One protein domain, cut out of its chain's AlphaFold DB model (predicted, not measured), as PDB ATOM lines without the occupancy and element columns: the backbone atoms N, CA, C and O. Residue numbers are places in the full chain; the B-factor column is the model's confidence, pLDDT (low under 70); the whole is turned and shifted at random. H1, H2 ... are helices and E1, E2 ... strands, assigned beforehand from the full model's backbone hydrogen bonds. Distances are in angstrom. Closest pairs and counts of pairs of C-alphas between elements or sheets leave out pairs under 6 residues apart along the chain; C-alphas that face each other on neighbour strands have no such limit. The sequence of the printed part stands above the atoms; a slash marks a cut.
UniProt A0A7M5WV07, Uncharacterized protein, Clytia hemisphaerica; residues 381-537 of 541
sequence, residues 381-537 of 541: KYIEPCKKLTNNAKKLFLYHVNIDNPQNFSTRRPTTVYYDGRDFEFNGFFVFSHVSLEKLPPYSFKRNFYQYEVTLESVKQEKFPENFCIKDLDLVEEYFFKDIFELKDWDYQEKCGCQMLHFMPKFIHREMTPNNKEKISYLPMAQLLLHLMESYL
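Overview. This is residues 381 to 537 of the 541 residues of an uncharacterized protein of Clytia hemisphaerica (UniProt A0A7M5WV07). A strongly twisted, branching sheet has the long strands E3 and E6 in its middle; E1, E5 and E4 extend it from one end of E3, while E2 and E7 lie toward the other end. Helices H1 and H2 pack on each other beside the sheet, H1 near E6 and H2 near E2. The 157 printed residues hold two named helices and seven named strands, in the order E1 E2 E3 E4 E5 H1 E6 E7 H2, a mixed class; neighbour strands are antiparallel. The printed part is compact as a whole, with a radius of gyration of the C-alphas of 16.6 A, and its C-alphas span 48 by 39 by 37 A along their three main axes.

Along the chain. E1, residues 397 to 403, begins at C-alpha 397 (482.595, 619.615, 464.978). E2 is residues 416 to 419, E3 422 to 433 (30.1 A), E4 443 to 447, and E5 450 to 458 (25.9 A). H1 is residues 470 to 484 (19.9 A), E6 501 to 512 (32.6 A), and E7 518 to 522. H2, residues 525 to 535 (15.2 A), ends at C-alpha 535 (506.385, 640.364, 462.503).

Arrangement. E3 bends by 65 degrees at residue 427; E1 and E2 lie on one side of it, E6 on the other side. N 399 and O 431 of E1 and E3 are 2.8 A apart, N 417 and O 424 of E2 and E3 2.9 A, and N 430 and O 504 of E3 and E6 2.9 A, within hydrogen-bond range. So are N 400 and O 457 of E1 and E5, 2.9 A, N 445 and O 452 of hairpin E4 and E5, 2.9 A, and N 509 and O 521 of hairpin E6 and E7, 2.9 A. H1 only grazes the sheet, with residues 470 to 477; its closest C-alphas to E6 are Leu 473 and Met 504, 6.0 A. H2 is on the sheet at a height of 6.2 A. H1, with residues 472 to 476 alone, touches H2, the same way at a steep tilt of 36 degrees, only just steep; the closest C-alphas are Asp 472 and Met 525, 6.5 A. Every O i to N i+4 pair is within hydrogen-bond range in H2, and 10 of 11 in H1.

Size, cuts and confidence. The C-alphas farthest apart, Lys 495 and Pro 514, are 51.8 A apart. The printed part has no cut. The links E1 to E2, E5 to H1 and H1 to E6 are long. The mean pLDDT of the printed part is 89.0; residues 461 to 462 and 493 to 496 are under 70.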
ATOM      1  N   LYS A 381     485.714 613.983 480.067       76.06
ATOM      2  CA  LYS A 381     485.747 612.679 479.389       76.06
ATOM      3  C   LYS A 381     487.024 612.569 478.572       76.06
ATOM      4  O   LYS A 381     487.094 613.248 477.550       76.06
ATOM      5  N   TYR A 382     487.914 611.641 478.938       84.81
ATOM      6  CA  TYR A 382     489.143 611.345 478.196       84.81
ATOM      7  C   TYR A 382     488.943 611.424 476.676       84.81
ATOM      8  O   TYR A 382     488.165 610.662 476.088       84.81
ATOM      9  N   ILE A 383     489.662 612.353 476.052       88.62
ATOM     10  CA  ILE A 383     489.549 612.653 474.629       88.62
ATOM     11  C   ILE A 383     490.718 612.005 473.897       88.62
ATOM     12  O   ILE A 383     491.878 612.256 474.224       88.62
ATOM     13  N   GLU A 384     490.427 611.202 472.872       90.31
ATOM     14  CA  GLU A 384     491.464 610.621 472.017       90.31
ATOM     15  C   GLU A 384     492.355 611.715 471.396       90.31
ATOM     16  O   GLU A 384     491.825 612.606 470.721       90.31
ATOM     17  N   PRO A 385     493.693 611.638 471.542       91.56
ATOM     18  CA  PRO A 385     494.620 612.566 470.902       91.56
ATOM     19  C   PRO A 385     494.378 612.718 469.392       91.56
ATOM     20  O   PRO A 385     494.362 611.742 468.634       91.56
ATOM     21  N   CYS A 386     494.223 613.964 468.938       94.31
ATOM     22  CA  CYS A 386     494.238 614.297 467.516       94.31
ATOM     23  C   CYS A 386     495.583 613.932 466.874       94.31
ATOM     24  O   CYS A 386     496.646 614.078 467.481       94.31
ATOM     25  N   LYS A 387     495.559 613.550 465.592       95.25
ATOM     26  CA  LYS A 387     496.783 613.447 464.786       95.25
ATOM     27  C   LYS A 387     497.315 614.859 464.540       95.25
ATOM     28  O   LYS A 387     496.794 615.548 463.671       95.25
ATOM     29  N   LYS A 388     498.319 615.292 465.306       94.31
ATOM     30  CA  LYS A 388     498.785 616.692 465.344       94.31
ATOM     31  C   LYS A 388     499.069 617.302 463.960       94.31
ATOM     32  O   LYS A 388     498.684 618.437 463.719       94.31
ATOM     33  N   LEU A 389     499.640 616.534 463.028       95.25
ATOM     34  CA  LEU A 389     499.965 616.984 461.663       95.25
ATOM     35  C   LEU A 389     498.811 616.848 460.638       95.25
ATOM     36  O   LEU A 389     499.064 616.784 459.440       95.25
ATOM     37  N   THR A 390     497.542 616.781 461.067       94.69
ATOM     38  CA  THR A 390     496.374 616.884 460.162       94.69
ATOM     39  C   THR A 390     495.258 617.751 460.762       94.69
ATOM     40  O   THR A 390     495.249 618.013 461.965       94.69
ATOM     41  N   ASN A 391     494.283 618.176 459.949       93.19
ATOM     42  CA  ASN A 391     493.115 618.955 460.403       93.19
ATOM     43  C   ASN A 391     492.097 618.157 461.249       93.19
ATOM     44  O   ASN A 391     491.201 618.736 461.853       93.19
ATOM     45  N   ASN A 392     492.207 616.821 461.291       94.12
ATOM     46  CA  ASN A 392     491.287 615.909 461.988       94.12
ATOM     47  C   ASN A 392     489.783 616.117 461.664       94.12
ATOM     48  O   ASN A 392     488.931 615.710 462.452       94.12
ATOM     49  N   ALA A 393     489.437 616.658 460.487       91.44
ATOM     50  CA  ALA A 393     488.085 617.132 460.146       91.44
ATOM     51  C   ALA A 393     486.941 616.106 460.290       91.44
ATOM     52  O   ALA A 393     485.785 616.486 460.426       91.44
ATOM     53  N   LYS A 394     487.243 614.799 460.283       90.88
ATOM     54  CA  LYS A 394     486.264 613.710 460.495       90.88
ATOM     55  C   LYS A 394     485.986 613.380 461.973       90.88
ATOM     56  O   LYS A 394     485.147 612.528 462.243       90.88
ATOM     57  N   LYS A 395     486.710 613.996 462.917       92.38
ATOM     58  CA  LYS A 395     486.549 613.836 464.378       92.38
ATOM     59  C   LYS A 395     486.089 615.117 465.089       92.38
ATOM     60  O   LYS A 395     485.857 615.069 466.294       92.38
ATOM     61  N   LEU A 396     486.011 616.244 464.382       94.12
ATOM     62  CA  LEU A 396     485.815 617.566 464.971       94.12
ATOM     63  C   LEU A 396     484.576 618.251 464.396       94.12
ATOM     64  O   LEU A 396     484.422 618.359 463.183       94.12
ATOM     65  N   PHE A 397     483.730 618.753 465.288       94.25
ATOM     66  CA  PHE A 397     482.595 619.615 464.978       94.25
ATOM     67  C   PHE A 397     483.066 621.072 464.986       94.25
ATOM     68  O   PHE A 397     483.706 621.501 465.947       94.25
ATOM     69  N   LEU A 398     482.764 621.823 463.926       94.69
ATOM     70  CA  LEU A 398     483.183 623.215 463.760       94.69
ATOM     71  C   LEU A 398     482.057 624.182 464.136       94.69
ATOM     72  O   LEU A 398     480.936 624.062 463.642       94.69
ATOM     73  N   TYR A 399     482.394 625.184 464.943       94.81
ATOM     74  CA  TYR A 399     481.501 626.253 465.366       94.81
ATOM     75  C   TYR A 399     482.062 627.630 465.020       94.81
ATOM     76  O   TYR A 399     483.265 627.885 465.122       94.81
ATOM     77  N   HIS A 400     481.160 628.528 464.641       90.94
ATOM     78  CA  HIS A 400     481.421 629.954 464.544       90.94
ATOM     79  C   HIS A 400     480.985 630.642 465.841       90.94
ATOM     80  O   HIS A 400     479.859 630.435 466.296       90.94
ATOM     81  N   VAL A 401     481.866 631.455 466.430       90.62
ATOM     82  CA  VAL A 401     481.531 632.279 467.598       90.62
ATOM     83  C   VAL A 401     480.899 633.577 467.109       90.62
ATOM     84  O   VAL A 401     481.583 634.417 466.525       90.62
ATOM     85  N   ASN A 402     479.605 633.753 467.358       89.06
ATOM     86  CA  ASN A 402     478.928 635.031 467.159       89.06
ATOM     87  C   ASN A 402     478.794 635.766 468.493       89.06
ATOM     88  O   ASN A 402     478.615 635.142 469.540       89.06
ATOM     89  N   ILE A 403     478.868 637.094 468.433       90.31
ATOM     90  CA  ILE A 403     478.634 637.992 469.564       90.31
ATOM     91  C   ILE A 403     477.691 639.088 469.063       90.31
ATOM     92  O   ILE A 403     477.996 639.758 468.077       90.31
ATOM     93  N   ASP A 404     476.535 639.223 469.708       83.31
ATOM     94  CA  ASP A 404     475.406 640.062 469.272       83.31
ATOM     95  C   ASP A 404     475.725 641.566 469.150       83.31
ATOM     96  O   ASP A 404     475.190 642.262 468.286       83.31
ATOM     97  N   ASN A 405     476.598 642.067 470.023       77.50
ATOM     98  CA  ASN A 405     476.868 643.481 470.222       77.50
ATOM     99  C   ASN A 405     478.288 643.846 469.728       77.50
ATOM    100  O   ASN A 405     479.263 643.688 470.469       77.50
ATOM    101  N   PRO A 406     478.444 644.377 468.498       71.94
ATOM    102  CA  PRO A 406     479.751 644.607 467.875       71.94
ATOM    103  C   PRO A 406     480.531 645.817 468.429       71.94
ATOM    104  O   PRO A 406     481.635 646.089 467.956       71.94
ATOM    105  N   GLN A 407     480.002 646.565 469.408       76.88
ATOM    106  CA  GLN A 407     480.515 647.897 469.786       76.88
ATOM    107  C   GLN A 407     481.993 647.932 470.213       76.88
ATOM    108  O   GLN A 407     482.669 648.913 469.928       76.88
ATOM    109  N   ASN A 408     482.506 646.866 470.841       78.31
ATOM    110  CA  ASN A 408     483.919 646.745 471.237       78.31
ATOM    111  C   ASN A 408     484.744 645.830 470.304       78.31
ATOM    112  O   ASN A 408     485.876 645.484 470.632       78.31
ATOM    113  N   PHE A 409     484.189 645.431 469.153       79.62
ATOM    114  CA  PHE A 409     484.833 644.541 468.177       79.62
ATOM    115  C   PHE A 409     485.183 645.253 466.858       79.62
ATOM    116  O   PHE A 409     486.145 644.876 466.191       79.62
ATOM    117  N   SER A 410     484.459 646.319 466.502       79.19
ATOM    118  CA  SER A 410     484.770 647.165 465.341       79.19
ATOM    119  C   SER A 410     485.898 648.163 465.643       79.19
ATOM    120  O   SER A 410     485.664 649.239 466.192       79.19
ATOM    121  N   THR A 411     487.128 647.833 465.247       85.12
ATOM    122  CA  THR A 411     488.303 648.726 465.327       85.12
ATOM    123  C   THR A 411     488.516 649.519 464.028       85.12
ATOM    124  O   THR A 411     488.230 649.036 462.937       85.12
ATOM    125  N   ARG A 412     489.075 650.738 464.129       88.00
ATOM    126  CA  ARG A 412     489.531 651.543 462.970       88.00
ATOM    127  C   ARG A 412     490.814 651.010 462.318       88.00
ATOM    128  O   ARG A 412     491.200 651.488 461.256       88.00
ATOM    129  N   ARG A 413     491.506 650.093 462.992       89.94
ATOM    130  CA  ARG A 413     492.708 649.391 462.532       89.94
ATOM    131  C   ARG A 413     492.514 647.908 462.871       89.94
ATOM    132  O   ARG A 413     492.858 647.516 463.989       89.94
ATOM    133  N   PRO A 414     491.856 647.117 462.004       92.50
ATOM    134  CA  PRO A 414     491.813 645.668 462.164       92.50
ATOM    135  C   PRO A 414     493.219 645.088 461.998       92.50
ATOM    136  O   PRO A 414     494.048 645.655 461.290       92.50
ATOM    137  N   THR A 415     493.486 643.946 462.630       94.56
ATOM    138  CA  THR A 415     494.690 643.166 462.321       94.56
ATOM    139  C   THR A 415     494.531 642.594 460.918       94.56
ATOM    140  O   THR A 415     493.600 641.821 460.679       94.56
ATOM    141  N   THR A 416     495.410 642.976 459.995       95.56
ATOM    142  CA  THR A 416     495.417 642.489 458.612       95.56
ATOM    143  C   THR A 416     496.665 641.661 458.330       95.56
ATOM    144  O   THR A 416     497.724 641.910 458.898       95.56
ATOM    145  N   VAL A 417     496.535 640.678 457.441       96.56
ATOM    146  CA  VAL A 417     497.658 639.912 456.890       96.56
ATOM    147  C   VAL A 417     497.570 639.964 455.373       96.56
ATOM    148  O   VAL A 417     496.542 639.594 454.804       96.56
ATOM    149  N   TYR A 418     498.640 640.417 454.723       95.50
ATOM    150  CA  TYR A 418     498.740 640.435 453.267       95.50
ATOM    151  C   TYR A 418     499.282 639.094 452.758       95.50
ATOM    152  O   TYR A 418     500.354 638.658 453.169       95.50
ATOM    153  N   TYR A 419     498.545 638.435 451.865       95.88
ATOM    154  CA  TYR A 419     498.928 637.155 451.266       95.88
ATOM    155  C   TYR A 419     498.289 636.990 449.880       95.88
ATOM    156  O   TYR A 419     497.147 637.391 449.680       95.88
ATOM    157  N   ASP A 420     499.003 636.392 448.919       94.25
ATOM    158  CA  ASP A 420     498.494 636.095 447.562       94.25
ATOM    159  C   ASP A 420     497.785 637.292 446.879       94.25
ATOM    160  O   ASP A 420     496.682 637.191 446.338       94.25
ATOM    161  N   GLY A 421     498.400 638.478 446.976       94.81
ATOM    162  CA  GLY A 421     497.877 639.718 446.395       94.81
ATOM    163  C   GLY A 421     496.699 640.357 447.145       94.81
ATOM    164  O   GLY A 421     496.090 641.286 446.614       94.81
ATOM    165  N   ARG A 422     496.342 639.862 448.337       95.31
ATOM    166  CA  ARG A 422     495.100 640.194 449.054       95.31
ATOM    167  C   ARG A 422     495.349 640.504 450.527       95.31
ATOM    168  O   ARG A 422     496.081 639.785 451.200       95.31
ATOM    169  N   ASP A 423     494.626 641.485 451.053       95.56
ATOM    170  CA  ASP A 423     494.478 641.665 452.497       95.56
ATOM    171  C   ASP A 423     493.424 640.704 453.064       95.56
ATOM    172  O   ASP A 423     492.303 640.611 452.544       95.56
ATOM    173  N   PHE A 424     493.777 640.019 454.151       97.06
ATOM    174  CA  PHE A 424     492.873 639.233 454.987       97.06
ATOM    175  C   PHE A 424     492.714 639.919 456.350       97.06
ATOM    176  O   PHE A 424     493.696 640.119 457.064       97.06
ATOM    177  N   GLU A 425     491.486 640.250 456.742       95.94
ATOM    178  CA  GLU A 425     491.169 640.908 458.016       95.94
ATOM    179  C   GLU A 425     490.852 639.888 459.118       95.94
ATOM    180  O   GLU A 425     490.128 638.915 458.888       95.94
ATOM    181  N   PHE A 426     491.324 640.124 460.344       94.94
ATOM    182  CA  PHE A 426     490.921 639.333 461.505       94.94
ATOM    183  C   PHE A 426     489.426 639.501 461.811       94.94
ATOM    184  O   PHE A 426     488.922 640.610 461.983       94.94
ATOM    185  N   ASN A 427     488.713 638.382 461.942       92.19
ATOM    186  CA  ASN A 427     487.272 638.368 462.166       92.19
ATOM    187  C   ASN A 427     486.865 637.317 463.220       92.19
ATOM    188  O   ASN A 427     485.954 636.517 463.007       92.19
ATOM    189  N   GLY A 428     487.539 637.310 464.373       91.94
ATOM    190  CA  GLY A 428     487.228 636.415 465.494       91.94
ATOM    191  C   GLY A 428     487.822 635.014 465.336       91.94
ATOM    192  O   GLY A 428     488.867 634.845 464.710       91.94
ATOM    193  N   PHE A 429     487.169 634.003 465.914       93.12
ATOM    194  CA  PHE A 429     487.687 632.633 465.979       93.12
ATOM    195  C   PHE A 429     486.690 631.597 465.451       93.12
ATOM    196  O   PHE A 429     485.480 631.698 465.660       93.12
ATOM    197  N   PHE A 430     487.232 630.556 464.824       94.25
ATOM    198  CA  PHE A 430     486.593 629.249 464.730       94.25
ATOM    199  C   PHE A 430     486.902 628.424 465.984       94.25
ATOM    200  O   PHE A 430     488.013 628.492 466.516       94.25
ATOM    201  N   VAL A 431     485.931 627.618 466.418       94.75
ATOM    202  CA  VAL A 431     486.067 626.682 467.542       94.75
ATOM    203  C   VAL A 431     485.797 625.266 467.049       94.75
ATOM    204  O   VAL A 431     484.724 624.988 466.515       94.75
ATOM    205  N   PHE A 432     486.747 624.359 467.258       95.12
ATOM    206  CA  PHE A 432     486.587 622.935 466.964       95.12
ATOM    207  C   PHE A 432     486.364 622.158 468.260       95.12
ATOM    208  O   PHE A 432     487.167 622.262 469.181       95.12
ATOM    209  N   SER A 433     485.310 621.345 468.321       93.62
ATOM    210  CA  SER A 433     484.987 620.487 469.467       93.62
ATOM    211  C   SER A 433     485.017 619.012 469.074       93.62
ATOM    212  O   SER A 433     484.577 618.642 467.987       93.62
ATOM    213  N   HIS A 434     485.457 618.143 469.983       92.31
ATOM    214  CA  HIS A 434     485.357 616.685 469.822       92.31
ATOM    215  C   HIS A 434     483.930 616.139 470.059       92.31
ATOM    216  O   HIS A 434     483.666 614.958 469.834       92.31
ATOM    217  N   VAL A 435     483.003 616.979 470.534       90.38
ATOM    218  CA  VAL A 435     481.611 616.622 470.868       90.38
ATOM    219  C   VAL A 435     480.665 617.683 470.307       90.38
ATOM    220  O   VAL A 435     480.940 618.875 470.446       90.38
ATOM    221  N   SER A 436     479.541 617.279 469.704       91.75
ATOM    222  CA  SER A 436     478.569 618.247 469.177       91.75
ATOM    223  C   SER A 436     477.959 619.117 470.285       91.75
ATOM    224  O   SER A 436     477.519 618.620 471.324       91.75
ATOM    225  N   LEU A 437     477.920 620.424 470.022       88.94
ATOM    226  CA  LEU A 437     477.437 621.494 470.895       88.94
ATOM    227  C   LEU A 437     476.065 622.055 470.461       88.94
ATOM    228  O   LEU A 437     475.634 623.081 470.977       88.94
ATOM    229  N   GLU A 438     475.351 621.379 469.550       81.50
ATOM    230  CA  GLU A 438     474.072 621.798 468.920       81.50
ATOM    231  C   GLU A 438     472.931 622.235 469.865       81.50
ATOM    232  O   GLU A 438     471.906 622.726 469.399       81.50
ATOM    233  N   LYS A 439     473.054 622.006 471.178       80.19
ATOM    234  CA  LYS A 439     471.997 622.237 472.179       80.19
ATOM    235  C   LYS A 439     472.419 623.181 473.307       80.19
ATOM    236  O   LYS A 439     471.791 623.181 474.364       80.19
ATOM    237  N   LEU A 440     473.486 623.956 473.111       88.38
ATOM    238  CA  LEU A 440     473.847 625.020 474.044       88.38
ATOM    239  C   LEU A 440     472.896 626.220 473.877       88.38
ATOM    240  O   LEU A 440     472.665 626.647 472.744       88.38
ATOM    241  N   PRO A 441     472.341 626.778 474.969       92.25
ATOM    242  CA  PRO A 441     471.644 628.056 474.910       92.25
ATOM    243  C   PRO A 441     472.644 629.199 474.651       92.25
ATOM    244  O   PRO A 441     473.839 629.032 474.918       92.25
ATOM    245  N   PRO A 442     472.175 630.373 474.192       92.00
ATOM    246  CA  PRO A 442     472.987 631.583 474.180       92.00
ATOM    247  C   PRO A 442     473.555 631.895 475.571       92.00
ATOM    248  O   PRO A 442     472.883 631.696 476.586       92.00
ATOM    249  N   TYR A 443     474.796 632.382 475.622       93.75
ATOM    250  CA  TYR A 443     475.451 632.779 476.867       93.75
ATOM    251  C   TYR A 443     475.570 634.300 476.951       93.75
ATOM    252  O   TYR A 443     476.424 634.904 476.298       93.75
ATOM    253  N   SER A 444     474.719 634.914 477.771       93.56
ATOM    254  CA  SER A 444     474.673 636.365 477.941       93.56
ATOM    255  C   SER A 444     475.506 636.823 479.152       93.56
ATOM    256  O   SER A 444     475.316 636.341 480.270       93.56
ATOM    257  N   PHE A 445     476.413 637.786 478.959       92.44
ATOM    258  CA  PHE A 445     477.292 638.341 480.002       92.44
ATOM    259  C   PHE A 445     477.425 639.869 479.892       92.44
ATOM    260  O   PHE A 445     477.047 640.466 478.888       92.44
ATOM    261  N   LYS A 446     477.977 640.523 480.924       91.25
ATOM    262  CA  LYS A 446     478.148 641.985 480.968       91.25
ATOM    263  C   LYS A 446     479.622 642.373 481.093       91.25
ATOM    264  O   LYS A 446     480.296 641.903 482.006       91.25
ATOM    265  N   ARG A 447     480.118 643.262 480.224       89.50
ATOM    266  CA  ARG A 447     481.484 643.826 480.276       89.50
ATOM    267  C   ARG A 447     481.464 645.288 479.831       89.50
ATOM    268  O   ARG A 447     480.738 645.640 478.911       89.50
ATOM    269  N   ASN A 448     482.243 646.148 480.489       81.06
ATOM    270  CA  ASN A 448     482.321 647.590 480.199       81.06
ATOM    271  C   ASN A 448     480.927 648.255 480.102       81.06
ATOM    272  O   ASN A 448     480.647 649.002 479.174       81.06
ATOM    273  N   PHE A 449     480.038 647.935 481.049       85.38
ATOM    274  CA  PHE A 449     478.612 648.314 481.102       85.38
ATOM    275  C   PHE A 449     477.693 647.745 480.007       85.38
ATOM    276  O   PHE A 449     476.485 647.672 480.244       85.38
ATOM    277  N   TYR A 450     478.227 647.265 478.888       88.00
ATOM    278  CA  TYR A 450     477.464 646.616 477.826       88.00
ATOM    279  C   TYR A 450     477.080 645.181 478.180       88.00
ATOM    280  O   TYR A 450     477.871 644.433 478.761       88.00
ATOM    281  N   GLN A 451     475.864 644.802 477.796       90.25
ATOM    282  CA  GLN A 451     475.462 643.405 477.701       90.25
ATOM    283  C   GLN A 451     475.962 642.836 476.364       90.25
ATOM    284  O   GLN A 451     475.966 643.542 475.351       90.25
ATOM    285  N   TYR A 452     476.366 641.574 476.400       91.88
ATOM    286  CA  TYR A 452     476.720 640.737 475.263       91.88
ATOM    287  C   TYR A 452     475.953 639.424 475.362       91.88
ATOM    288  O   TYR A 452     475.670 638.953 476.467       91.88
ATOM    289  N   GLU A 453     475.707 638.802 474.223       93.00
ATOM    290  CA  GLU A 453     475.226 637.441 474.072       93.00
ATOM    291  C   GLU A 453     476.103 636.697 473.065       93.00
ATOM    292  O   GLU A 453     476.347 637.170 471.954       93.00
ATOM    293  N   VAL A 454     476.606 635.535 473.482       92.25
ATOM    294  CA  VAL A 454     477.469 634.667 472.678       92.25
ATOM    295  C   VAL A 454     476.676 633.455 472.216       92.25
ATOM    296  O   VAL A 454     476.086 632.748 473.037       92.25
ATOM    297  N   THR A 455     476.716 633.168 470.917       91.94
ATOM    298  CA  THR A 455     476.146 631.946 470.335       91.94
ATOM    299  C   THR A 455     477.199 631.176 469.541       91.94
ATOM    300  O   THR A 455     478.113 631.755 468.951       91.94
ATOM    301  N   LEU A 456     477.081 629.845 469.545       92.38
ATOM    302  CA  LEU A 456     477.925 628.943 468.761       92.38
ATOM    303  C   LEU A 456     477.107 628.360 467.610       92.38
ATOM    304  O   LEU A 456     476.309 627.443 467.800       92.38
ATOM    305  N   GLU A 457     477.304 628.887 466.405       90.19
ATOM    306  CA  GLU A 457     476.613 628.396 465.212       90.19
ATOM    307  C   GLU A 457     477.368 627.217 464.596       90.19
ATOM    308  O   GLU A 457     478.557 627.316 464.291       90.19
ATOM    309  N   SER A 458     476.673 626.093 464.405       90.50
ATOM    310  CA  SER A 458     477.236 624.884 463.793       90.50
ATOM    311  C   SER A 458     477.538 625.112 462.311       90.50
ATOM    312  O   SER A 458     476.641 625.402 461.513       90.50
ATOM    313  N   VAL A 459     478.805 624.971 461.921       85.94
ATOM    314  CA  VAL A 459     479.252 625.155 460.538       85.94
ATOM    315  C   VAL A 459     479.151 623.823 459.796       85.94
ATOM    316  O   VAL A 459     479.720 622.815 460.208       85.94
ATOM    317  N   LYS A 460     478.445 623.819 458.659       79.19
ATOM    318  CA  LYS A 460     478.349 622.641 457.782       79.19
ATOM    319  C   LYS A 460     479.735 622.162 457.339       79.19
ATOM    320  O   LYS A 460     480.568 622.979 456.956       79.19
ATOM    321  N   GLN A 461     479.921 620.842 457.261       69.81
ATOM    322  CA  GLN A 461     481.178 620.206 456.840       69.81
ATOM    323  C   GLN A 461     481.707 620.716 455.483       69.81
ATOM    324  O   GLN A 461     482.910 620.839 455.300       69.81
ATOM    325  N   GLU A 462     480.809 621.082 454.562       63.06
ATOM    326  CA  GLU A 462     481.098 621.701 453.252       63.06
ATOM    327  C   GLU A 462     481.873 623.034 453.340       63.06
ATOM    328  O   GLU A 462     482.394 623.513 452.338       63.06
ATOM    329  N   LYS A 463     481.905 623.662 454.522       78.38
ATOM    330  CA  LYS A 463     482.588 624.931 454.816       78.38
ATOM    331  C   LYS A 463     483.715 624.774 455.849       78.38
ATOM    332  O   LYS A 463     484.184 625.774 456.390       78.38
ATOM    333  N   PHE A 464     484.123 623.544 456.156       84.69
ATOM    334  CA  PHE A 464     485.233 623.272 457.068       84.69
ATOM    335  C   PHE A 464     486.554 623.745 456.421       84.69
ATOM    336  O   PHE A 464     486.817 623.371 455.279       84.69
ATOM    337  N   PRO A 465     487.388 624.567 457.087       87.19
ATOM    338  CA  PRO A 465     488.624 625.059 456.490       87.19
ATOM    339  C   PRO A 465     489.638 623.916 456.377       87.19
ATOM    340  O   PRO A 465     489.941 623.243 457.357       87.19
ATOM    341  N   GLU A 466     490.173 623.676 455.182       87.06
ATOM    342  CA  GLU A 466     491.076 622.537 454.958       87.06
ATOM    343  C   GLU A 466     492.528 622.838 455.366       87.06
ATOM    344  O   GLU A 466     493.240 621.943 455.821       87.06
ATOM    345  N   ASN A 467     492.939 624.107 455.257       91.69
ATOM    346  CA  ASN A 467     494.330 624.572 455.296       91.69
ATOM    347  C   ASN A 467     494.869 624.844 456.717       91.69
ATOM    348  O   ASN A 467     495.370 625.936 457.005       91.69
ATOM    349  N   PHE A 468     494.760 623.853 457.604       95.44
ATOM    350  CA  PHE A 468     495.394 623.852 458.929       95.44
ATOM    351  C   PHE A 468     495.753 622.432 459.388       95.44
ATOM    352  O   PHE A 468     495.189 621.444 458.914       95.44
ATOM    353  N   CYS A 469     496.639 622.311 460.371       95.81
ATOM    354  CA  CYS A 469     496.772 621.118 461.197       95.81
ATOM    355  C   CYS A 469     496.608 621.451 462.686       95.81
ATOM    356  O   CYS A 469     496.744 622.599 463.099       95.81
ATOM    357  N   ILE A 470     496.296 620.448 463.511       95.75
ATOM    358  CA  ILE A 470     496.073 620.668 464.949       95.75
ATOM    359  C   ILE A 470     497.323 621.226 465.647       95.75
ATOM    360  O   ILE A 470     497.173 622.034 466.555       95.75
ATOM    361  N   LYS A 471     498.537 620.903 465.175       94.94
ATOM    362  CA  LYS A 471     499.776 621.508 465.688       94.94
ATOM    363  C   LYS A 471     499.819 623.028 465.475       94.94
ATOM    364  O   LYS A 471     500.328 623.734 466.338       94.94
ATOM    365  N   ASP A 472     499.274 623.531 464.368       95.81
ATOM    366  CA  ASP A 472     499.212 624.977 464.118       95.81
ATOM    367  C   ASP A 472     498.299 625.657 465.144       95.81
ATOM    368  O   ASP A 472     498.600 626.754 465.607       95.81
ATOM    369  N   LEU A 473     497.202 624.988 465.521       95.38
ATOM    370  CA  LEU A 473     496.265 625.487 466.527       95.38
ATOM    371  C   LEU A 473     496.871 625.414 467.934       95.38
ATOM    372  O   LEU A 473     496.775 626.392 468.663       95.38
ATOM    373  N   ASP A 474     497.555 624.314 468.281       93.06
ATOM    374  CA  ASP A 474     498.280 624.176 469.556       93.06
ATOM    375  C   ASP A 474     499.284 625.330 469.755       93.06
ATOM    376  O   ASP A 474     499.320 625.948 470.816       93.06
ATOM    377  N   LEU A 475     500.087 625.633 468.724       94.06
ATOM    378  CA  LEU A 475     501.114 626.685 468.758       94.06
ATOM    379  C   LEU A 475     500.507 628.087 468.890       94.06
ATOM    380  O   LEU A 475     501.028 628.926 469.618       94.06
ATOM    381  N   VAL A 476     499.408 628.342 468.181       93.19
ATOM    382  CA  VAL A 476     498.694 629.625 468.201       93.19
ATOM    383  C   VAL A 476     497.946 629.837 469.518       93.19
ATOM    384  O   VAL A 476     497.884 630.963 470.006       93.19
ATOM    385  N   GLU A 477     497.420 628.770 470.117       91.75
ATOM    386  CA  GLU A 477     496.815 628.790 471.449       91.75
ATOM    387  C   GLU A 477     497.863 629.030 472.543       91.75
ATOM    388  O   GLU A 477     497.664 629.881 473.406       91.75
ATOM    389  N   GLU A 478     499.001 628.335 472.484       90.62
ATOM    390  CA  GLU A 478     500.136 628.534 473.388       90.62
ATOM    391  C   GLU A 478     500.634 629.986 473.335       90.62
ATOM    392  O   GLU A 478     500.565 630.695 474.342       90.62
ATOM    393  N   TYR A 479     500.988 630.463 472.140       92.31
ATOM    394  CA  TYR A 479     501.493 631.817 471.930       92.31
ATOM    395  C   TYR A 479     500.488 632.900 472.351       92.31
ATOM    396  O   TYR A 479     500.791 633.734 473.202       92.31
ATOM    397  N   PHE A 480     499.265 632.909 471.805       91.75
ATOM    398  CA  PHE A 480     498.337 633.995 472.130       91.75
ATOM    399  C   PHE A 480     497.773 633.893 473.546       91.75
ATOM    400  O   PHE A 480     497.673 634.916 474.219       91.75
ATOM    401  N   PHE A 481     497.369 632.708 474.013       91.56
ATOM    402  CA  PHE A 481     496.611 632.614 475.263       91.56
ATOM    403  C   PHE A 481     497.511 632.458 476.495       91.56
ATOM    404  O   PHE A 481     497.145 632.987 477.542       91.56
ATOM    405  N   LYS A 482     498.678 631.802 476.407       88.25
ATOM    406  CA  LYS A 482     499.573 631.607 477.570       88.25
ATOM    407  C   LYS A 482     500.657 632.681 477.670       88.25
ATOM    408  O   LYS A 482     500.894 633.185 478.775       88.25
ATOM    409  N   ASP A 483     501.261 633.035 476.534       88.06
ATOM    410  CA  ASP A 483     502.406 633.950 476.487       88.06
ATOM    411  C   ASP A 483     501.962 635.414 476.332       88.06
ATOM    412  O   ASP A 483     502.302 636.242 477.172       88.06
ATOM    413  N   ILE A 484     501.153 635.742 475.314       90.31
ATOM    414  CA  ILE A 484     500.763 637.136 475.009       90.31
ATOM    415  C   ILE A 484     499.626 637.659 475.906       90.31
ATOM    416  O   ILE A 484     499.699 638.786 476.391       90.31
ATOM    417  N   PHE A 485     498.560 636.883 476.128       90.81
ATOM    418  CA  PHE A 485     497.424 637.291 476.977       90.81
ATOM    419  C   PHE A 485     497.514 636.791 478.423       90.81
ATOM    420  O   PHE A 485     496.631 637.088 479.229       90.81
ATOM    421  N   GLU A 486     498.562 636.036 478.759       88.94
ATOM    422  CA  GLU A 486     498.828 635.539 480.108       88.94
ATOM    423  C   GLU A 486     497.630 634.865 480.804       88.94
ATOM    424  O   GLU A 486     497.428 635.022 482.008       88.94
ATOM    425  N   LEU A 487     496.799 634.114 480.085       89.44
ATOM    426  CA  LEU A 487     495.622 633.457 480.650       89.44
ATOM    427  C   LEU A 487     496.046 632.198 481.430       89.44
ATOM    428  O   LEU A 487     495.721 631.079 481.049       89.44
ATOM    429  N   LYS A 488     496.799 632.364 482.527       82.38
ATOM    430  CA  LYS A 488     497.410 631.254 483.288       82.38
ATOM    431  C   LYS A 488     496.366 630.253 483.808       82.38
ATOM    432  O   LYS A 488     496.633 629.060 483.903       82.38
ATOM    433  N   ASP A 489     495.144 630.723 484.071       79.94
ATOM    434  CA  ASP A 489     494.007 629.890 484.467       79.94
ATOM    435  C   ASP A 489     493.148 629.351 483.295       79.94
ATOM    436  O   ASP A 489     492.096 628.744 483.515       79.94
ATOM    437  N   TRP A 490     493.606 629.473 482.048       81.12
ATOM    438  CA  TRP A 490     492.980 628.884 480.858       81.12
ATOM    439  C   TRP A 490     493.382 627.410 480.682       81.12
ATOM    440  O   TRP A 490     494.199 627.050 479.840       81.12
ATOM    441  N   ASP A 491     492.795 626.547 481.513       74.25
ATOM    442  CA  ASP A 491     492.990 625.093 481.450       74.25
ATOM    443  C   ASP A 491     491.656 624.359 481.235       74.25
ATOM    444  O   ASP A 491     490.794 624.314 482.120       74.25
ATOM    445  N   TYR A 492     491.514 623.764 480.050       74.94
ATOM    446  CA  TYR A 492     490.488 622.774 479.705       74.94
ATOM    447  C   TYR A 492     491.092 621.448 479.219       74.94
ATOM    448  O   TYR A 492     490.399 620.645 478.585       74.94
ATOM    449  N   GLN A 493     492.380 621.213 479.476       65.31
ATOM    450  CA  GLN A 493     493.044 619.972 479.104       65.31
ATOM    451  C   GLN A 493     492.817 618.919 480.198       65.31
ATOM    452  O   GLN A 493     492.848 619.197 481.398       65.31
ATOM    453  N   GLU A 494     492.578 617.671 479.802       58.84
ATOM    454  CA  GLU A 494     492.769 616.557 480.729       58.84
ATOM    455  C   GLU A 494     494.252 616.205 480.797       58.84
ATOM    456  O   GLU A 494     494.955 616.233 479.789       58.84
ATOM    457  N   LYS A 495     494.723 615.797 481.982       61.56
ATOM    458  CA  LYS A 495     496.134 615.430 482.213       61.56
ATOM    459  C   LYS A 495     496.638 614.280 481.327       61.56
ATOM    460  O   LYS A 495     497.843 614.073 481.240       61.56
ATOM    461  N   CYS A 496     495.723 613.558 480.682       62.94
ATOM    462  CA  CYS A 496     495.982 612.620 479.599       62.94
ATOM    463  C   CYS A 496     494.906 612.833 478.520       62.94
ATOM    464  O   CYS A 496     493.729 612.673 478.830       62.94
ATOM    465  N   GLY A 497     495.277 613.120 477.268       82.56
ATOM    466  CA  GLY A 497     494.329 613.159 476.144       82.56
ATOM    467  C   GLY A 497     494.583 614.287 475.143       82.56
ATOM    468  O   GLY A 497     495.666 614.867 475.095       82.56
ATOM    469  N   CYS A 498     493.573 614.576 474.323       89.19
ATOM    470  CA  CYS A 498     493.473 615.826 473.573       89.19
ATOM    471  C   CYS A 498     492.790 616.916 474.413       89.19
ATOM    472  O   CYS A 498     492.065 616.623 475.364       89.19
ATOM    473  N   GLN A 499     492.959 618.171 474.008       88.12
ATOM    474  CA  GLN A 499     492.200 619.286 474.563       88.12
ATOM    475  C   GLN A 499     490.738 619.286 474.097       88.12
ATOM    476  O   GLN A 499     490.418 618.794 473.015       88.12
ATOM    477  N   MET A 500     489.839 619.811 474.936       87.88
ATOM    478  CA  MET A 500     488.390 619.742 474.703       87.88
ATOM    479  C   MET A 500     487.920 620.575 473.510       87.88
ATOM    480  O   MET A 500     487.015 620.154 472.784       87.88
ATOM    481  N   LEU A 501     488.548 621.733 473.313       92.25
ATOM    482  CA  LEU A 501     488.305 622.663 472.220       92.25
ATOM    483  C   LEU A 501     489.645 623.026 471.573       92.25
ATOM    484  O   LEU A 501     490.654 623.066 472.267       92.25
ATOM    485  N   HIS A 502     489.642 623.327 470.275       94.06
ATOM    486  CA  HIS A 502     490.767 623.968 469.578       94.06
ATOM    487  C   HIS A 502     490.296 625.287 468.974       94.06
ATOM    488  O   HIS A 502     489.169 625.362 468.474       94.06
ATOM    489  N   PHE A 503     491.158 626.300 468.972       94.81
ATOM    490  CA  PHE A 503     490.836 627.641 468.485       94.81
ATOM    491  C   PHE A 503     491.653 627.977 467.232       94.81
ATOM    492  O   PHE A 503     492.858 627.760 467.187       94.81
ATOM    493  N   MET A 504     490.995 628.531 466.210       95.62
ATOM    494  CA  MET A 504     491.643 629.008 464.982       95.62
ATOM    495  C   MET A 504     491.273 630.476 464.729       95.62
ATOM    496  O   MET A 504     490.086 630.768 464.550       95.62
ATOM    497  N   PRO A 505     492.248 631.405 464.683       95.50
ATOM    498  CA  PRO A 505     492.026 632.784 464.259       95.50
ATOM    499  C   PRO A 505     491.440 632.839 462.845       95.50
ATOM    500  O   PRO A 505     491.983 632.263 461.902       95.50
ATOM    501  N   LYS A 506     490.318 633.540 462.684       94.00
ATOM    502  CA  LYS A 506     489.561 633.592 461.431       94.00
ATOM    503  C   LYS A 506     489.924 634.845 460.637       94.00
ATOM    504  O   LYS A 506     489.215 635.848 460.697       94.00
ATOM    505  N   PHE A 507     491.021 634.778 459.890       95.44
ATOM    506  CA  PHE A 507     491.407 635.813 458.928       95.44
ATOM    507  C   PHE A 507     490.653 635.619 457.607       95.44
ATOM    508  O   PHE A 507     490.719 634.539 457.013       95.44
ATOM    509  N   ILE A 508     489.910 636.642 457.170       94.06
ATOM    510  CA  ILE A 508     489.005 636.576 456.014       94.06
ATOM    511  C   ILE A 508     489.334 637.618 454.949       94.06
ATOM    512  O   ILE A 508     489.583 638.777 455.253       94.06
ATOM    513  N   HIS A 509     489.227 637.214 453.689       93.94
ATOM    514  CA  HIS A 509     489.182 638.116 452.545       93.94
ATOM    515  C   HIS A 509     487.814 637.990 451.857       93.94
ATOM    516  O   HIS A 509     487.338 636.873 451.613       93.94
ATOM    517  N   ARG A 510     487.176 639.132 451.572       91.94
ATOM    518  CA  ARG A 510     485.811 639.247 451.027       91.94
ATOM    519  C   ARG A 510     485.863 639.733 449.578       91.94
ATOM    520  O   ARG A 510     486.151 640.895 449.316       91.94
ATOM    521  N   GLU A 511     485.561 638.846 448.636       89.88
ATOM    522  CA  GLU A 511     485.573 639.120 447.196       89.88
ATOM    523  C   GLU A 511     484.125 639.200 446.678       89.88
ATOM    524  O   GLU A 511     483.363 638.238 446.802       89.88
ATOM    525  N   MET A 512     483.710 640.334 446.103       89.19
ATOM    526  CA  MET A 512     482.367 640.453 445.518       89.19
ATOM    527  C   MET A 512     482.345 639.848 444.112       89.19
ATOM    528  O   MET A 512     482.991 640.351 443.196       89.19
ATOM    529  N   THR A 513     481.589 638.766 443.924       86.06
ATOM    530  CA  THR A 513     481.450 638.126 442.605       86.06
ATOM    531  C   THR A 513     480.517 638.926 441.680       86.06
ATOM    532  O   THR A 513     479.627 639.620 442.178       86.06
ATOM    533  N   PRO A 514     480.612 638.778 440.338       85.25
ATOM    534  CA  PRO A 514     479.748 639.492 439.382       85.25
ATOM    535  C   PRO A 514     478.236 639.306 439.603       85.25
ATOM    536  O   PRO A 514     477.446 640.162 439.226       85.25
ATOM    537  N   ASN A 515     477.826 638.220 440.265       86.62
ATOM    538  CA  ASN A 515     476.429 637.935 440.608       86.62
ATOM    539  C   ASN A 515     475.976 638.605 441.926       86.62
ATOM    540  O   ASN A 515     475.003 638.158 442.533       86.62
ATOM    541  N   ASN A 516     476.715 639.615 442.402       81.38
ATOM    542  CA  ASN A 516     476.540 640.303 443.687       81.38
ATOM    543  C   ASN A 516     476.455 639.345 444.896       81.38
ATOM    544  O   ASN A 516     475.720 639.581 445.856       81.38
ATOM    545  N   LYS A 517     477.189 638.224 444.828       83.75
ATOM    546  CA  LYS A 517     477.365 637.283 445.941       83.75
ATOM    547  C   LYS A 517     478.754 637.461 446.531       83.75
ATOM    548  O   LYS A 517     479.743 637.413 445.798       83.75
ATOM    549  N   GLU A 518     478.826 637.595 447.847       85.19
ATOM    550  CA  GLU A 518     480.089 637.603 448.576       85.19
ATOM    551  C   GLU A 518     480.731 636.206 448.563       85.19
ATOM    552  O   GLU A 518     480.116 635.209 448.951       85.19
ATOM    553  N   LYS A 519     481.989 636.142 448.125       88.06
ATOM    554  CA  LYS A 519     482.873 634.982 448.231       88.06
ATOM    555  C   LYS A 519     483.860 635.264 449.361       88.06
ATOM    556  O   LYS A 519     484.701 636.153 449.251       88.06
ATOM    557  N   ILE A 520     483.756 634.501 450.444       89.56
ATOM    558  CA  ILE A 520     484.691 634.567 451.573       89.56
ATOM    559  C   ILE A 520     485.797 633.536 451.348       89.56
ATOM    560  O   ILE A 520     485.515 632.370 451.076       89.56
ATOM    561  N   SER A 521     487.047 633.967 451.487       91.69
ATOM    562  CA  SER A 521     488.230 633.099 451.522       91.69
ATOM    563  C   SER A 521     488.959 633.258 452.856       91.69
ATOM    564  O   SER A 521     488.932 634.335 453.450       91.69
ATOM    565  N   TYR A 522     489.573 632.176 453.338       93.69
ATOM    566  CA  TYR A 522     490.264 632.121 454.628       93.69
ATOM    567  C   TYR A 522     491.774 632.016 454.428       93.69
ATOM    568  O   TYR A 522     492.227 631.276 453.551       93.69
ATOM    569  N   LEU A 523     492.544 632.712 455.264       95.38
ATOM    570  CA  LEU A 523     494.001 632.594 455.283       95.38
ATOM    571  C   LEU A 523     494.420 631.181 455.762       95.38
ATOM    572  O   LEU A 523     493.878 630.703 456.763       95.38
ATOM    573  N   PRO A 524     495.376 630.499 455.101       95.31
ATOM    574  CA  PRO A 524     495.970 629.260 455.613       95.31
ATOM    575  C   PRO A 524     496.695 629.474 456.950       95.31
ATOM    576  O   PRO A 524     497.431 630.449 457.099       95.31
ATOM    577  N   MET A 525     496.588 628.533 457.895       95.88
ATOM    578  CA  MET A 525     497.238 628.685 459.210       95.88
ATOM    579  C   MET A 525     498.765 628.762 459.127       95.88
ATOM    580  O   MET A 525     499.377 629.532 459.863       95.88
ATOM    581  N   ALA A 526     499.379 628.050 458.178       93.88
ATOM    582  CA  ALA A 526     500.811 628.160 457.909       93.88
ATOM    583  C   ALA A 526     501.239 629.589 457.513       93.88
ATOM    584  O   ALA A 526     502.325 630.019 457.884       93.88
ATOM    585  N   GLN A 527     500.383 630.344 456.813       96.00
ATOM    586  CA  GLN A 527     500.677 631.725 456.413       96.00
ATOM    587  C   GLN A 527     500.483 632.712 457.569       96.00
ATOM    588  O   GLN A 527     501.244 633.665 457.689       96.00
ATOM    589  N   LEU A 528     499.533 632.449 458.476       95.75
ATOM    590  CA  LEU A 528     499.442 633.199 459.733       95.75
ATOM    591  C   LEU A 528     500.685 632.975 460.609       95.75
ATOM    592  O   LEU A 528     501.230 633.934 461.146       95.75
ATOM    593  N   LEU A 529     501.158 631.729 460.726       94.56
ATOM    594  CA  LEU A 529     502.387 631.408 461.460       94.56
ATOM    595  C   LEU A 529     503.616 632.089 460.842       94.56
ATOM    596  O   LEU A 529     504.396 632.687 461.578       94.56
ATOM    597  N   LEU A 530     503.765 632.063 459.512       93.50
ATOM    598  CA  LEU A 530     504.843 632.773 458.813       93.50
ATOM    599  C   LEU A 530     504.774 634.289 459.044       93.50
ATOM    600  O   LEU A 530     505.773 634.883 459.431       93.50
ATOM    601  N   HIS A 531     503.594 634.902 458.929       93.62
ATOM    602  CA  HIS A 531     503.420 636.332 459.195       93.62
ATOM    603  C   HIS A 531     503.791 636.722 460.639       93.62
ATOM    604  O   HIS A 531     504.414 637.761 460.855       93.62
ATOM    605  N   LEU A 532     503.470 635.886 461.633       91.75
ATOM    606  CA  LEU A 532     503.918 636.081 463.019       91.75
ATOM    607  C   LEU A 532     505.442 635.893 463.161       91.75
ATOM    608  O   LEU A 532     506.084 636.641 463.896       91.75
ATOM    609  N   MET A 533     506.033 634.950 462.419       89.25
ATOM    610  CA  MET A 533     507.487 634.746 462.340       89.25
ATOM    611  C   MET A 533     508.237 635.853 461.579       89.25
ATOM    612  O   MET A 533     509.448 635.971 461.730       89.25
ATOM    613  N   GLU A 534     507.558 636.679 460.789       88.06
ATOM    614  CA  GLU A 534     508.145 637.863 460.147       88.06
ATOM    615  C   GLU A 534     507.930 639.124 461.001       88.06
ATOM    616  O   GLU A 534     508.802 639.988 461.075       88.06
ATOM    617  N   SER A 535     506.803 639.195 461.717       86.56
ATOM    618  CA  SER A 535     506.385 640.364 462.503       86.56
ATOM    619  C   SER A 535     506.947 640.426 463.932       86.56
ATOM    620  O   SER A 535     506.714 641.422 464.612       86.56
ATOM    621  N   TYR A 536     507.675 639.407 464.416       81.44
ATOM    622  CA  TYR A 536     508.365 639.486 465.720       81.44
ATOM    623  C   TYR A 536     509.657 640.317 465.677       81.44
ATOM    624  O   TYR A 536     510.211 640.637 466.731       81.44
ATOM    625  N   LEU A 537     510.173 640.621 464.479       75.81
ATOM    626  CA  LEU A 537     511.400 641.396 464.325       75.81
ATOM    627  C   LEU A 537     511.252 642.762 465.017       75.81
ATOM    628  O   LEU A 537     510.193 643.384 464.907       75.81
TER     629      LEU A 537